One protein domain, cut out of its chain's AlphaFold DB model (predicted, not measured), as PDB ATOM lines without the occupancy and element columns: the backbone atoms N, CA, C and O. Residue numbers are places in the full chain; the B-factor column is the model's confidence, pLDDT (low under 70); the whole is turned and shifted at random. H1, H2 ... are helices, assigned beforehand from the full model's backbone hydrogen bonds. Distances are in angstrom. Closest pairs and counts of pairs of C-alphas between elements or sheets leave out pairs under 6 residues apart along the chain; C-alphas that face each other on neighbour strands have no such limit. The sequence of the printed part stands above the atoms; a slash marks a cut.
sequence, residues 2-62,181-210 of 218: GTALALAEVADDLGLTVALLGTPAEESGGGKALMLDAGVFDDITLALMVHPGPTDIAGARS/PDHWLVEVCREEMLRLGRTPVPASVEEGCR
ATOM      1  N   GLY A   2      18.443 -20.077 -41.430       87.02
ATOM      2  CA  GLY A   2      17.034 -19.644 -41.510       87.02
ATOM      3  C   GLY A   2      16.786 -18.188 -41.091       87.02
ATOM      4  O   GLY A   2      16.161 -17.446 -41.837       87.02
ATOM      5  N   THR A   3      17.360 -17.746 -39.967       89.39
ATOM      6  CA  THR A   3      17.248 -16.349 -39.501       89.39
ATOM      7  C   THR A   3      17.792 -15.337 -40.507       89.39
ATOM      8  O   THR A   3      17.157 -14.320 -40.747       89.39
ATOM      9  N   ALA A   4      18.942 -15.620 -41.127       91.67
ATOM     10  CA  ALA A   4      19.545 -14.714 -42.104       91.67
ATOM     11  C   ALA A   4      18.684 -14.594 -43.369       91.67
ATOM     12  O   ALA A   4      18.527 -13.499 -43.893       91.67
ATOM     13  N   LEU A   5      18.086 -15.702 -43.821       92.84
ATOM     14  CA  LEU A   5      17.175 -15.695 -44.967       92.84
ATOM     15  C   LEU A   5      15.902 -14.894 -44.668       92.84
ATOM     16  O   LEU A   5      15.520 -14.063 -45.478       92.84
ATOM     17  N   ALA A   6      15.294 -15.091 -43.496       93.24
ATOM     18  CA  ALA A   6      14.102 -14.342 -43.099       93.24
ATOM     19  C   ALA A   6      14.380 -12.835 -42.944       93.24
ATOM     20  O   ALA A   6      13.572 -12.014 -43.358       93.24
ATOM     21  N   LEU A   7      15.534 -12.457 -42.381       93.49
ATOM     22  CA  LEU A   7      15.923 -11.048 -42.268       93.49
ATOM     23  C   LEU A   7      16.230 -10.415 -43.629       93.49
ATOM     24  O   LEU A   7      15.955  -9.235 -43.816       93.49
ATOM     25  N   ALA A   8      16.772 -11.182 -44.581       93.91
ATOM     26  CA  ALA A   8      17.064 -10.681 -45.920       93.91
ATOM     27  C   ALA A   8      15.803 -10.201 -46.662       93.91
ATOM     28  O   ALA A   8      15.904  -9.292 -47.477       93.91
ATOM     29  N   GLU A   9      14.621 -10.748 -46.353       96.14
ATOM     30  CA  GLU A   9      13.351 -10.331 -46.971       96.14
ATOM     31  C   GLU A   9      12.916  -8.907 -46.592       96.14
ATOM     32  O   GLU A   9      12.125  -8.307 -47.311       96.14
ATOM     33  N   VAL A  10      13.425  -8.363 -45.483       96.02
ATOM     34  CA  VAL A  10      13.064  -7.028 -44.965       96.02
ATOM     35  C   VAL A  10      14.270  -6.094 -44.825       96.02
ATOM     36  O   VAL A  10      14.135  -4.977 -44.331       96.02
ATOM     37  N   ALA A  11      15.463  -6.547 -45.221       96.21
ATOM     38  CA  ALA A  11      16.717  -5.844 -44.963       96.21
ATOM     39  C   ALA A  11      16.765  -4.465 -45.639       96.21
ATOM     40  O   ALA A  11      17.084  -3.480 -44.973       96.21
ATOM     41  N   ASP A  12      16.385  -4.386 -46.917       96.21
ATOM     42  CA  ASP A  12      16.405  -3.137 -47.690       96.21
ATOM     43  C   ASP A  12      15.408  -2.109 -47.134       96.21
ATOM     44  O   ASP A  12      15.757  -0.941 -46.954       96.21
ATOM     45  N   ASP A  13      14.198  -2.554 -46.778       97.45
ATOM     46  CA  ASP A  13      13.146  -1.700 -46.210       97.45
ATOM     47  C   ASP A  13      13.547  -1.107 -44.851       97.45
ATOM     48  O   ASP A  13      13.134  -0.001 -44.494       97.45
ATOM     49  N   LEU A  14      14.366  -1.836 -44.088       95.76
ATOM     50  CA  LEU A  14      14.874  -1.421 -42.781       95.76
ATOM     51  C   LEU A  14      16.255  -0.747 -42.852       95.76
ATOM     52  O   LEU A  14      16.759  -0.299 -41.821       95.76
ATOM     53  N   GLY A  15      16.873  -0.666 -44.035       96.30
ATOM     54  CA  GLY A  15      18.217  -0.114 -44.212       96.30
ATOM     55  C   GLY A  15      19.308  -0.913 -43.491       96.30
ATOM     56  O   GLY A  15      20.256  -0.329 -42.964       96.30
ATOM     57  N   LEU A  16      19.165  -2.239 -43.427       94.92
ATOM     58  CA  LEU A  16      20.074  -3.145 -42.726       94.92
ATOM     59  C   LEU A  16      20.943  -3.939 -43.703       94.92
ATOM     60  O   LEU A  16      20.511  -4.320 -44.784       94.92
ATOM     61  N   THR A  17      22.159  -4.276 -43.273       95.57
ATOM     62  CA  THR A  17      22.970  -5.322 -43.912       95.57
ATOM     63  C   THR A  17      22.920  -6.580 -43.054       95.57
ATOM     64  O   THR A  17      23.180  -6.527 -41.853       95.57
ATOM     65  N   VAL A  18      22.590  -7.720 -43.664       95.59
ATOM     66  CA  VAL A  18      22.525  -9.016 -42.976       95.59
ATOM     67  C   VAL A  18      23.757  -9.840 -43.330       95.59
ATOM     68  O   VAL A  18      23.924 -10.256 -44.475       95.59
ATOM     69  N   ALA A  19      24.600 -10.124 -42.336       94.98
ATOM     70  CA  ALA A  19      25.747 -11.016 -42.479       94.98
ATOM     71  C   ALA A  19      25.446 -12.394 -41.868       94.98
ATOM     72  O   ALA A  19      25.027 -12.505 -40.714       94.98
ATOM     73  N   LEU A  20      25.692 -13.464 -42.629       94.90
ATOM     74  CA  LEU A  20      25.686 -14.834 -42.115       94.90
ATOM     75  C   LEU A  20      27.128 -15.318 -41.962       94.90
ATOM     76  O   LEU A  20      27.779 -15.662 -42.945       94.90
ATOM     77  N   LEU A  21      27.603 -15.386 -40.720       94.88
ATOM     78  CA  LEU A  21      28.953 -15.841 -40.406       94.88
ATOM     79  C   LEU A  21      28.940 -17.321 -40.009       94.88
ATOM     80  O   LEU A  21      28.323 -17.710 -39.017       94.88
ATOM     81  N   GLY A  22      29.626 -18.154 -40.789       94.38
ATOM     82  CA  GLY A  22      29.931 -19.529 -40.403       94.38
ATOM     83  C   GLY A  22      31.190 -19.552 -39.545       94.38
ATOM     84  O   GLY A  22      32.260 -19.231 -40.048       94.38
ATOM     85  N   THR A  23      31.071 -19.925 -38.269       93.74
ATOM     86  CA  THR A  23      32.202 -19.956 -37.325       93.74
ATOM     87  C   THR A  23      32.666 -21.399 -37.093       93.74
ATOM     88  O   THR A  23      32.052 -22.101 -36.284       93.74
ATOM     89  N   PRO A  24      33.692 -21.886 -37.817       94.49
ATOM     90  CA  PRO A  24      34.155 -23.266 -37.702       94.49
ATOM     91  C   PRO A  24      34.892 -23.517 -36.380       94.49
ATOM     92  O   PRO A  24      35.288 -22.581 -35.688       94.49
ATOM     93  N   ALA A  25      35.122 -24.798 -36.077       92.70
ATOM     94  CA  ALA A  25      35.977 -25.253 -34.978       92.70
ATOM     95  C   ALA A  25      35.632 -24.644 -33.603       92.70
ATOM     96  O   ALA A  25      36.524 -24.312 -32.822       92.70
ATOM     97  N   GLU A  26      34.337 -24.494 -33.321       91.06
ATOM     98  CA  GLU A  26      33.841 -23.957 -32.050       91.06
ATOM     99  C   GLU A  26      34.300 -24.826 -30.869       91.06
ATOM    100  O   GLU A  26      34.899 -24.302 -29.935       91.06
ATOM    101  N   GLU A  27      34.194 -26.147 -31.005       84.45
ATOM    102  CA  GLU A  27      34.487 -27.112 -29.938       84.45
ATOM    103  C   GLU A  27      35.968 -27.191 -29.517       84.45
ATOM    104  O   GLU A  27      36.260 -27.517 -28.372       84.45
ATOM    105  N   SER A  28      36.927 -26.986 -30.432       77.01
ATOM    106  CA  SER A  28      38.351 -27.272 -30.134       77.01
ATOM    107  C   SER A  28      39.397 -26.581 -31.023       77.01
ATOM    108  O   SER A  28      40.555 -26.987 -31.029       77.01
ATOM    109  N   GLY A  29      39.039 -25.534 -31.774       88.23
ATOM    110  CA  GLY A  29      40.011 -24.795 -32.599       88.23
ATOM    111  C   GLY A  29      39.939 -23.277 -32.483       88.23
ATOM    112  O   GLY A  29      40.714 -22.586 -33.138       88.23
ATOM    113  N   GLY A  30      39.014 -22.740 -31.685       90.65
ATOM    114  CA  GLY A  30      38.880 -21.301 -31.473       90.65
ATOM    115  C   GLY A  30      38.589 -20.521 -32.755       90.65
ATOM    116  O   GLY A  30      39.002 -19.371 -32.875       90.65
ATOM    117  N   GLY A  31      37.886 -21.111 -33.731       94.10
ATOM    118  CA  GLY A  31      37.747 -20.495 -35.056       94.10
ATOM    119  C   GLY A  31      37.102 -19.106 -35.024       94.10
ATOM    120  O   GLY A  31      37.516 -18.226 -35.769       94.10
ATOM    121  N   LYS A  32      36.162 -18.860 -34.102       94.25
ATOM    122  CA  LYS A  32      35.594 -17.518 -33.891       94.25
ATOM    123  C   LYS A  32      36.632 -16.515 -33.371       94.25
ATOM    124  O   LYS A  32      36.615 -15.377 -33.819       94.25
ATOM    125  N   ALA A  33      37.531 -16.926 -32.476       93.65
ATOM    126  CA  ALA A  33      38.617 -16.070 -31.995       93.65
ATOM    127  C   ALA A  33      39.574 -15.710 -33.140       93.65
ATOM    128  O   ALA A  33      39.854 -14.540 -33.359       93.65
ATOM    129  N   LEU A  34      39.956 -16.692 -33.963       94.73
ATOM    130  CA  LEU A  34      40.783 -16.445 -35.149       94.73
ATOM    131  C   LEU A  34      40.097 -15.518 -36.164       94.73
ATOM    132  O   LEU A  34      40.752 -14.696 -36.797       94.73
ATOM    133  N   MET A  35      38.777 -15.637 -36.331       96.78
ATOM    134  CA  MET A  35      37.997 -14.737 -37.187       96.78
ATOM    135  C   MET A  35      37.921 -13.315 -36.618       96.78
ATOM    136  O   MET A  35      37.983 -12.363 -37.392       96.78
ATOM    137  N   LEU A  36      37.795 -13.168 -35.295       95.34
ATOM    138  CA  LEU A  36      37.870 -11.868 -34.624       95.34
ATOM    139  C   LEU A  36      39.235 -11.218 -34.871       95.34
ATOM    140  O   LEU A  36      39.283 -10.087 -35.340       95.34
ATOM    141  N   ASP A  37      40.326 -11.957 -34.664       94.81
ATOM    142  CA  ASP A  37      41.690 -11.460 -34.891       94.81
ATOM    143  C   ASP A  37      41.958 -11.105 -36.364       94.81
ATOM    144  O   ASP A  37      42.762 -10.223 -36.666       94.81
ATOM    145  N   ALA A  38      41.276 -11.776 -37.296       96.99
ATOM    146  CA  ALA A  38      41.343 -11.494 -38.727       96.99
ATOM    147  C   ALA A  38      40.451 -10.317 -39.176       96.99
ATOM    148  O   ALA A  38      40.394 -10.036 -40.375       96.99
ATOM    149  N   GLY A  39      39.743  -9.656 -38.255       97.26
ATOM    150  CA  GLY A  39      38.890  -8.499 -38.540       97.26
ATOM    151  C   GLY A  39      37.543  -8.840 -39.185       97.26
ATOM    152  O   GLY A  39      36.870  -7.962 -39.717       97.26
ATOM    153  N   VAL A  40      37.100 -10.106 -39.145       97.08
ATOM    154  CA  VAL A  40      35.824 -10.540 -39.763       97.08
ATOM    155  C   VAL A  40      34.599  -9.877 -39.116       97.08
ATOM    156  O   VAL A  40      33.518  -9.874 -39.695       97.08
ATOM    157  N   PHE A  41      34.753  -9.337 -37.907       96.38
ATOM    158  CA  PHE A  41      33.680  -8.684 -37.160       96.38
ATOM    159  C   PHE A  41      33.820  -7.155 -37.101       96.38
ATOM    160  O   PHE A  41      32.986  -6.516 -36.465       96.38
ATOM    161  N   ASP A  42      34.833  -6.558 -37.741       97.15
ATOM    162  CA  ASP A  42      35.162  -5.131 -37.577       97.15
ATOM    163  C   ASP A  42      34.055  -4.187 -38.082       97.15
ATOM    164  O   ASP A  42      33.913  -3.070 -37.582       97.15
ATOM    165  N   ASP A  43      33.255  -4.630 -39.052       96.13
ATOM    166  CA  ASP A  43      32.115  -3.900 -39.616       96.13
ATOM    167  C   ASP A  43      30.751  -4.386 -39.084       96.13
ATOM    168  O   ASP A  43      29.700  -3.859 -39.463       96.13
ATOM    169  N   ILE A  44      30.740  -5.355 -38.163       96.38
ATOM    170  CA  ILE A  44      29.515  -5.910 -37.584       96.38
ATOM    171  C   ILE A  44      29.064  -5.053 -36.400       96.38
ATOM    172  O   ILE A  44      29.689  -5.021 -35.345       96.38
ATOM    173  N   THR A  45      27.910  -4.398 -36.542       95.55
ATOM    174  CA  THR A  45      27.312  -3.592 -35.457       95.55
ATOM    175  C   THR A  45      26.692  -4.457 -34.360       95.55
ATOM    176  O   THR A  45      26.700  -4.090 -33.188       95.55
ATOM    177  N   LEU A  46      26.112  -5.598 -34.740       93.91
ATOM    178  CA  LEU A  46      25.343  -6.453 -33.846       93.91
ATOM    179  C   LEU A  46      25.454  -7.908 -34.289       93.91
ATOM    180  O   LEU A  46      25.258  -8.219 -35.463       93.91
ATOM    181  N   ALA A  47      25.730  -8.805 -33.343       94.23
ATOM    182  CA  ALA A  47      25.817 -10.239 -33.594       94.23
ATOM    183  C   ALA A  47      24.791 -10.998 -32.746       94.23
ATOM    184  O   ALA A  47      24.694 -10.801 -31.536       94.23
ATOM    185  N   LEU A  48      24.047 -11.898 -33.391       92.85
ATOM    186  CA  LEU A  48      23.086 -12.789 -32.746       92.85
ATOM    187  C   LEU A  48      23.497 -14.240 -32.967       92.85
ATOM    188  O   LEU A  48      23.946 -14.624 -34.047       92.85
ATOM    189  N   MET A  49      23.293 -15.060 -31.945       93.16
ATOM    190  CA  MET A  49      23.523 -16.496 -31.993       93.16
ATOM    191  C   MET A  49      22.417 -17.197 -31.215       93.16
ATOM    192  O   MET A  49      21.964 -16.711 -30.184       93.16
ATOM    193  N   VAL A  50      22.011 -18.362 -31.702       92.21
ATOM    194  CA  VAL A  50      21.128 -19.280 -30.986       92.21
ATOM    195  C   VAL A  50      21.855 -20.602 -30.825       92.21
ATOM    196  O   VAL A  50      22.494 -21.076 -31.765       92.21
ATOM    197  N   HIS A  51      21.768 -21.186 -29.635       92.88
ATOM    198  CA  HIS A  51      22.346 -22.487 -29.335       92.88
ATOM    199  C   HIS A  51      21.236 -23.408 -28.822       92.88
ATOM    200  O   HIS A  51      20.486 -22.997 -27.933       92.88
ATOM    201  N   PRO A  52      21.085 -24.635 -29.353       93.23
ATOM    202  CA  PRO A  52      20.130 -25.582 -28.798       93.23
ATOM    203  C   PRO A  52      20.534 -25.946 -27.366       93.23
ATOM    204  O   PRO A  52      21.704 -26.200 -27.080       93.23
ATOM    205  N   GLY A  53      19.561 -25.980 -26.466       91.21
ATOM    206  CA  GLY A  53      19.767 -26.314 -25.064       91.21
ATOM    207  C   GLY A  53      18.526 -26.974 -24.465       91.21
ATOM    208  O   GLY A  53      17.464 -26.970 -25.089       91.21
ATOM    209  N   PRO A  54      18.643 -27.559 -23.263       91.84
ATOM    210  CA  PRO A  54      17.519 -28.215 -22.590       91.84
ATOM    211  C   PRO A  54      16.453 -27.226 -22.096       91.84
ATOM    212  O   PRO A  54      15.329 -27.623 -21.800       91.84
ATOM    213  N   THR A  55      16.810 -25.948 -21.982       92.73
ATOM    214  CA  THR A  55      15.968 -24.866 -21.470       92.73
ATOM    215  C   THR A  55      16.190 -23.610 -22.294       92.73
ATOM    216  O   THR A  55      17.314 -23.359 -22.734       92.73
ATOM    217  N   ASP A  56      15.150 -22.793 -22.436       94.90
ATOM    218  CA  ASP A  56      15.253 -21.480 -23.070       94.90
ATOM    219  C   ASP A  56      16.016 -20.508 -22.147       94.90
ATOM    220  O   ASP A  56      15.689 -20.363 -20.966       94.90
ATOM    221  N   ILE A  57      17.047 -19.852 -22.683       94.64
ATOM    222  CA  ILE A  57      17.900 -18.882 -21.981       94.64
ATOM    223  C   ILE A  57      18.059 -17.676 -22.905       94.64
ATOM    224  O   ILE A  57      18.493 -17.842 -24.046       94.64
ATOM    225  N   ALA A  58      17.713 -16.480 -22.430       95.00
ATOM    226  CA  ALA A  58      17.813 -15.260 -23.229       95.00
ATOM    227  C   ALA A  58      19.225 -14.661 -23.143       95.00
ATOM    228  O   ALA A  58      19.825 -14.322 -24.160       95.00
ATOM    229  N   GLY A  59      19.778 -14.583 -21.929       92.73
ATOM    230  CA  GLY A  59      21.100 -14.028 -21.644       92.73
ATOM    231  C   GLY A  59      22.148 -15.088 -21.338       92.73
ATOM    232  O   GLY A  59      22.691 -15.116 -20.233       92.73
ATOM    233  N   ALA A  60      22.440 -15.968 -22.298       90.53
ATOM    234  CA  ALA A  60      23.451 -17.005 -22.105       90.53
ATOM    235  C   ALA A  60      24.834 -16.396 -21.807       90.53
ATOM    236  O   ALA A  60      25.263 -15.434 -22.444       90.53
ATOM    237  N   ARG A  61      25.542 -16.989 -20.843       89.41
ATOM    238  CA  ARG A  61      26.905 -16.622 -20.440       89.41
ATOM    239  C   ARG A  61      27.796 -17.856 -20.484       89.41
ATOM    240  O   ARG A  61      27.330 -18.967 -20.240       89.41
ATOM    241  N   SER A  62      29.080 -17.654 -20.748       91.31
ATOM    242  CA  SER A  62      30.103 -18.697 -20.688       91.31
ATOM    243  C   SER A  62      31.332 -18.175 -19.960       91.31
ATOM    244  O   SER A  62      31.598 -16.974 -19.945       91.31
ATOM    245  N   PRO A 181      26.872 -11.168 -22.947       92.09
ATOM    246  CA  PRO A 181      25.776 -10.701 -23.782       92.09
ATOM    247  C   PRO A 181      25.442  -9.239 -23.458       92.09
ATOM    248  O   PRO A 181      25.480  -8.827 -22.293       92.09
ATOM    249  N   ASP A 182      25.112  -8.464 -24.492       94.10
ATOM    250  CA  ASP A 182      24.637  -7.091 -24.330       94.10
ATOM    251  C   ASP A 182      23.266  -7.078 -23.645       94.10
ATOM    252  O   ASP A 182      22.364  -7.830 -24.013       94.10
ATOM    253  N   HIS A 183      23.107  -6.221 -22.638       92.61
ATOM    254  CA  HIS A 183      21.903  -6.208 -21.810       92.61
ATOM    255  C   HIS A 183      20.650  -5.848 -22.614       92.61
ATOM    256  O   HIS A 183      19.601  -6.452 -22.417       92.61
ATOM    257  N   TRP A 184      20.741  -4.872 -23.520       95.12
ATOM    258  CA  TRP A 184      19.587  -4.461 -24.313       95.12
ATOM    259  C   TRP A 184      19.152  -5.584 -25.260       95.12
ATOM    260  O   TRP A 184      17.968  -5.910 -25.320       95.12
ATOM    261  N   LEU A 185      20.107  -6.244 -25.920       95.03
ATOM    262  CA  LEU A 185      19.822  -7.403 -26.765       95.03
ATOM    263  C   LEU A 185      19.189  -8.568 -26.010       95.03
ATOM    264  O   LEU A 185      18.305  -9.231 -26.548       95.03
ATOM    265  N   VAL A 186      19.637  -8.833 -24.782       95.13
ATOM    266  CA  VAL A 186      19.054  -9.892 -23.949       95.13
ATOM    267  C   VAL A 186      17.587  -9.613 -23.663       95.13
ATOM    268  O   VAL A 186      16.768 -10.521 -23.814       95.13
ATOM    269  N   GLU A 187      17.244  -8.377 -23.308       95.38
ATOM    270  CA  GLU A 187      15.857  -8.005 -23.029       95.38
ATOM    271  C   GLU A 187      14.985  -8.104 -24.284       95.38
ATOM    272  O   GLU A 187      13.923  -8.722 -24.233       95.38
ATOM    273  N   VAL A 188      15.470  -7.635 -25.439       95.83
ATOM    274  CA  VAL A 188      14.756  -7.798 -26.720       95.83
ATOM    275  C   VAL A 188      14.537  -9.280 -27.047       95.83
ATOM    276  O   VAL A 188      13.425  -9.696 -27.373       95.83
ATOM    277  N   CYS A 189      15.573 -10.113 -26.920       94.86
ATOM    278  CA  CYS A 189      15.458 -11.554 -27.145       94.86
ATOM    279  C   CYS A 189      14.466 -12.210 -26.177       94.86
ATOM    280  O   CYS A 189      13.690 -13.076 -26.583       94.86
ATOM    281  N   ARG A 190      14.463 -11.801 -24.905       95.97
ATOM    282  CA  ARG A 190      13.536 -12.300 -23.885       95.97
ATOM    283  C   ARG A 190      12.093 -11.940 -24.221       95.97
ATOM    284  O   ARG A 190      11.227 -12.811 -24.149       95.97
ATOM    285  N   GLU A 191      11.832 -10.692 -24.589       97.03
ATOM    286  CA  GLU A 191      10.502 -10.234 -24.995       97.03
ATOM    287  C   GLU A 191       9.993 -11.017 -26.211       97.03
ATOM    288  O   GLU A 191       8.865 -11.512 -26.197       97.03
ATOM    289  N   GLU A 192      10.841 -11.233 -27.218       95.89
ATOM    290  CA  GLU A 192      10.481 -12.015 -28.402       95.89
ATOM    291  C   GLU A 192      10.240 -13.496 -28.086       95.89
ATOM    292  O   GLU A 192       9.294 -14.096 -28.602       95.89
ATOM    293  N   MET A 193      11.031 -14.091 -27.187       95.99
ATOM    294  CA  MET A 193      10.771 -15.440 -26.680       95.99
ATOM    295  C   MET A 193       9.378 -15.524 -26.040       95.99
ATOM    296  O   MET A 193       8.586 -16.395 -26.407       95.99
ATOM    297  N   LEU A 194       9.049 -14.597 -25.138       97.12
ATOM    298  CA  LEU A 194       7.741 -14.548 -24.476       97.12
ATOM    299  C   LEU A 194       6.601 -14.341 -25.480       97.12
ATOM    300  O   LEU A 194       5.578 -15.023 -25.405       97.12
ATOM    301  N   ARG A 195       6.787 -13.454 -26.464       97.69
ATOM    302  CA  ARG A 195       5.813 -13.192 -27.535       97.69
ATOM    303  C   ARG A 195       5.526 -14.438 -28.374       97.69
ATOM    304  O   ARG A 195       4.393 -14.643 -28.801       97.69
ATOM    305  N   LEU A 196       6.534 -15.284 -28.582       96.40
ATOM    306  CA  LEU A 196       6.421 -16.570 -29.276       96.40
ATOM    307  C   LEU A 196       5.895 -17.709 -28.381       96.40
ATOM    308  O   LEU A 196       5.835 -18.856 -28.827       96.40
ATOM    309  N   GLY A 197       5.519 -17.421 -27.131       97.22
ATOM    310  CA  GLY A 197       5.005 -18.409 -26.180       97.22
ATOM    311  C   GLY A 197       6.082 -19.307 -25.566       97.22
ATOM    312  O   GLY A 197       5.765 -20.393 -25.082       97.22
ATOM    313  N   ARG A 198       7.351 -18.886 -25.609       96.05
ATOM    314  CA  ARG A 198       8.460 -19.544 -24.905       96.05
ATOM    315  C   ARG A 198       8.545 -19.058 -23.463       96.05
ATOM    316  O   ARG A 198       8.057 -17.980 -23.127       96.05
ATOM    317  N   THR A 199       9.220 -19.840 -22.626       95.66
ATOM    318  CA  THR A 199       9.349 -19.559 -21.191       95.66
ATOM    319  C   THR A 199      10.826 -19.573 -20.804       95.66
ATOM    320  O   THR A 199      11.293 -20.558 -20.226       95.66
ATOM    321  N   PRO A 200      11.594 -18.520 -21.154       95.16
ATOM    322  CA  PRO A 200      12.998 -18.449 -20.783       95.16
ATOM    323  C   PRO A 200      13.155 -18.466 -19.266       95.16
ATOM    324  O   PRO A 200      12.301 -17.953 -18.533       95.16
ATOM    325  N   VAL A 201      14.264 -19.029 -18.789       94.38
ATOM    326  CA  VAL A 201      14.594 -19.000 -17.362       94.38
ATOM    327  C   VAL A 201      14.590 -17.555 -16.830       94.38
ATOM    328  O   VAL A 201      14.873 -16.614 -17.583       94.38
ATOM    329  N   PRO A 202      14.256 -17.339 -15.543       91.68
ATOM    330  CA  PRO A 202      14.263 -16.002 -14.961       91.68
ATOM    331  C   PRO A 202      15.643 -15.344 -15.070       91.68
ATOM    332  O   PRO A 202      16.657 -16.016 -14.886       91.68
ATOM    333  N   ALA A 203      15.687 -14.024 -15.276       88.13
ATOM    334  CA  ALA A 203      16.944 -13.270 -15.361       88.13
ATOM    335  C   ALA A 203      17.849 -13.484 -14.131       88.13
ATOM    336  O   ALA A 203      19.060 -13.620 -14.260       88.13
ATOM    337  N   SER A 204      17.265 -13.643 -12.938       86.61
ATOM    338  CA  SER A 204      18.010 -13.958 -11.712       86.61
ATOM    339  C   SER A 204      18.749 -15.300 -11.761       86.61
ATOM    340  O   SER A 204      19.778 -15.457 -11.109       86.61
ATOM    341  N   VAL A 205      18.255 -16.274 -12.532       84.91
ATOM    342  CA  VAL A 205      18.927 -17.565 -12.746       84.91
ATOM    343  C   VAL A 205      20.078 -17.406 -13.737       84.91
ATOM    344  O   VAL A 205      21.148 -17.973 -13.523       84.91
ATOM    345  N   GLU A 206      19.898 -16.590 -14.778       83.83
ATOM    346  CA  GLU A 206      20.962 -16.253 -15.737       83.83
ATOM    347  C   GLU A 206      22.109 -15.497 -15.052       83.83
ATOM    348  O   GLU A 206      23.287 -15.764 -15.296       83.83
ATOM    349  N   GLU A 207      21.770 -14.596 -14.130       70.71
ATOM    350  CA  GLU A 207      22.727 -13.889 -13.282       70.71
ATOM    351  C   GLU A 207      23.326 -14.771 -12.185       70.71
ATOM    352  O   GLU A 207      24.456 -14.533 -11.768       70.71
ATOM    353  N   GLY A 208      22.606 -15.798 -11.725       55.64
ATOM    354  CA  GLY A 208      23.048 -16.746 -10.696       55.64
ATOM    355  C   GLY A 208      24.241 -17.614 -11.114       55.64
ATOM    356  O   GLY A 208      24.950 -18.136 -10.258       55.64
ATOM    357  N   CYS A 209      24.542 -17.680 -12.414       49.75
ATOM    358  CA  CYS A 209      25.841 -18.130 -12.924       49.75
ATOM    359  C   CYS A 209      26.980 -17.118 -12.652       49.75
ATOM    360  O   CYS A 209      28.065 -17.228 -13.203       49.75
ATOM    361  N   ARG A 210      26.798 -16.110 -11.795       49.38
ATOM    362  CA  ARG A 210      27.909 -15.384 -11.171       49.38
ATOM    363  C   ARG A 210      28.430 -16.234 -10.013       49.38
ATOM    364  O   ARG A 210      28.012 -16.061  -8.870       49.38
TER     365      ARG A 210
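This is residues 2 to 62 and 181 to 210 of the 218 residues of the protein "Peptidase dimerization domain protein" of Mycobacterium ulcerans str. Harvey (UniProt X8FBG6). Five helices, none touching another, sit on a loose frame of long unnamed stretches: H4, the longest, and H5 lie on one side, H1, H2 and H3 are strung out on the other, and residues 43 to 53 cross between. Of 91 printed residues, under half, 37, are in named elements, in the order H1 to H5; the class is all helix. The whole is only just loose, close to compact, with a radius of gyration of the C-alphas of 15.1 A and spans of 38 by 35 by 21 A.

H4, residues 183 to 195, is apart from H5, residues 203 to 208, and from H3, residues 31 to 37. H1, residues 2 to 8, and H2, residues 11 to 14, meet only through their link. In H1, H3, H4 and H5 every O i to N i+4 pair is within hydrogen-bond range; H2 is too short for one.

H4 is 18.5 A long, from C-alpha 183 at (21.903, -6.208, -21.810). H1 measures 10.0 A, H2 5.3 A, H3 9.9 A and H5 8.4 A, ending at (23.048, -16.746, -10.696).

The C-alphas farthest apart, of Asp 13 and Arg 210, are 40.4 A apart. Residues 63 to 180 are not printed, a 9.6 A gap between C-alphas 62 and 181. The H2 to H3 link is long. Residues 208 to 210 are under 70 in pLDDT.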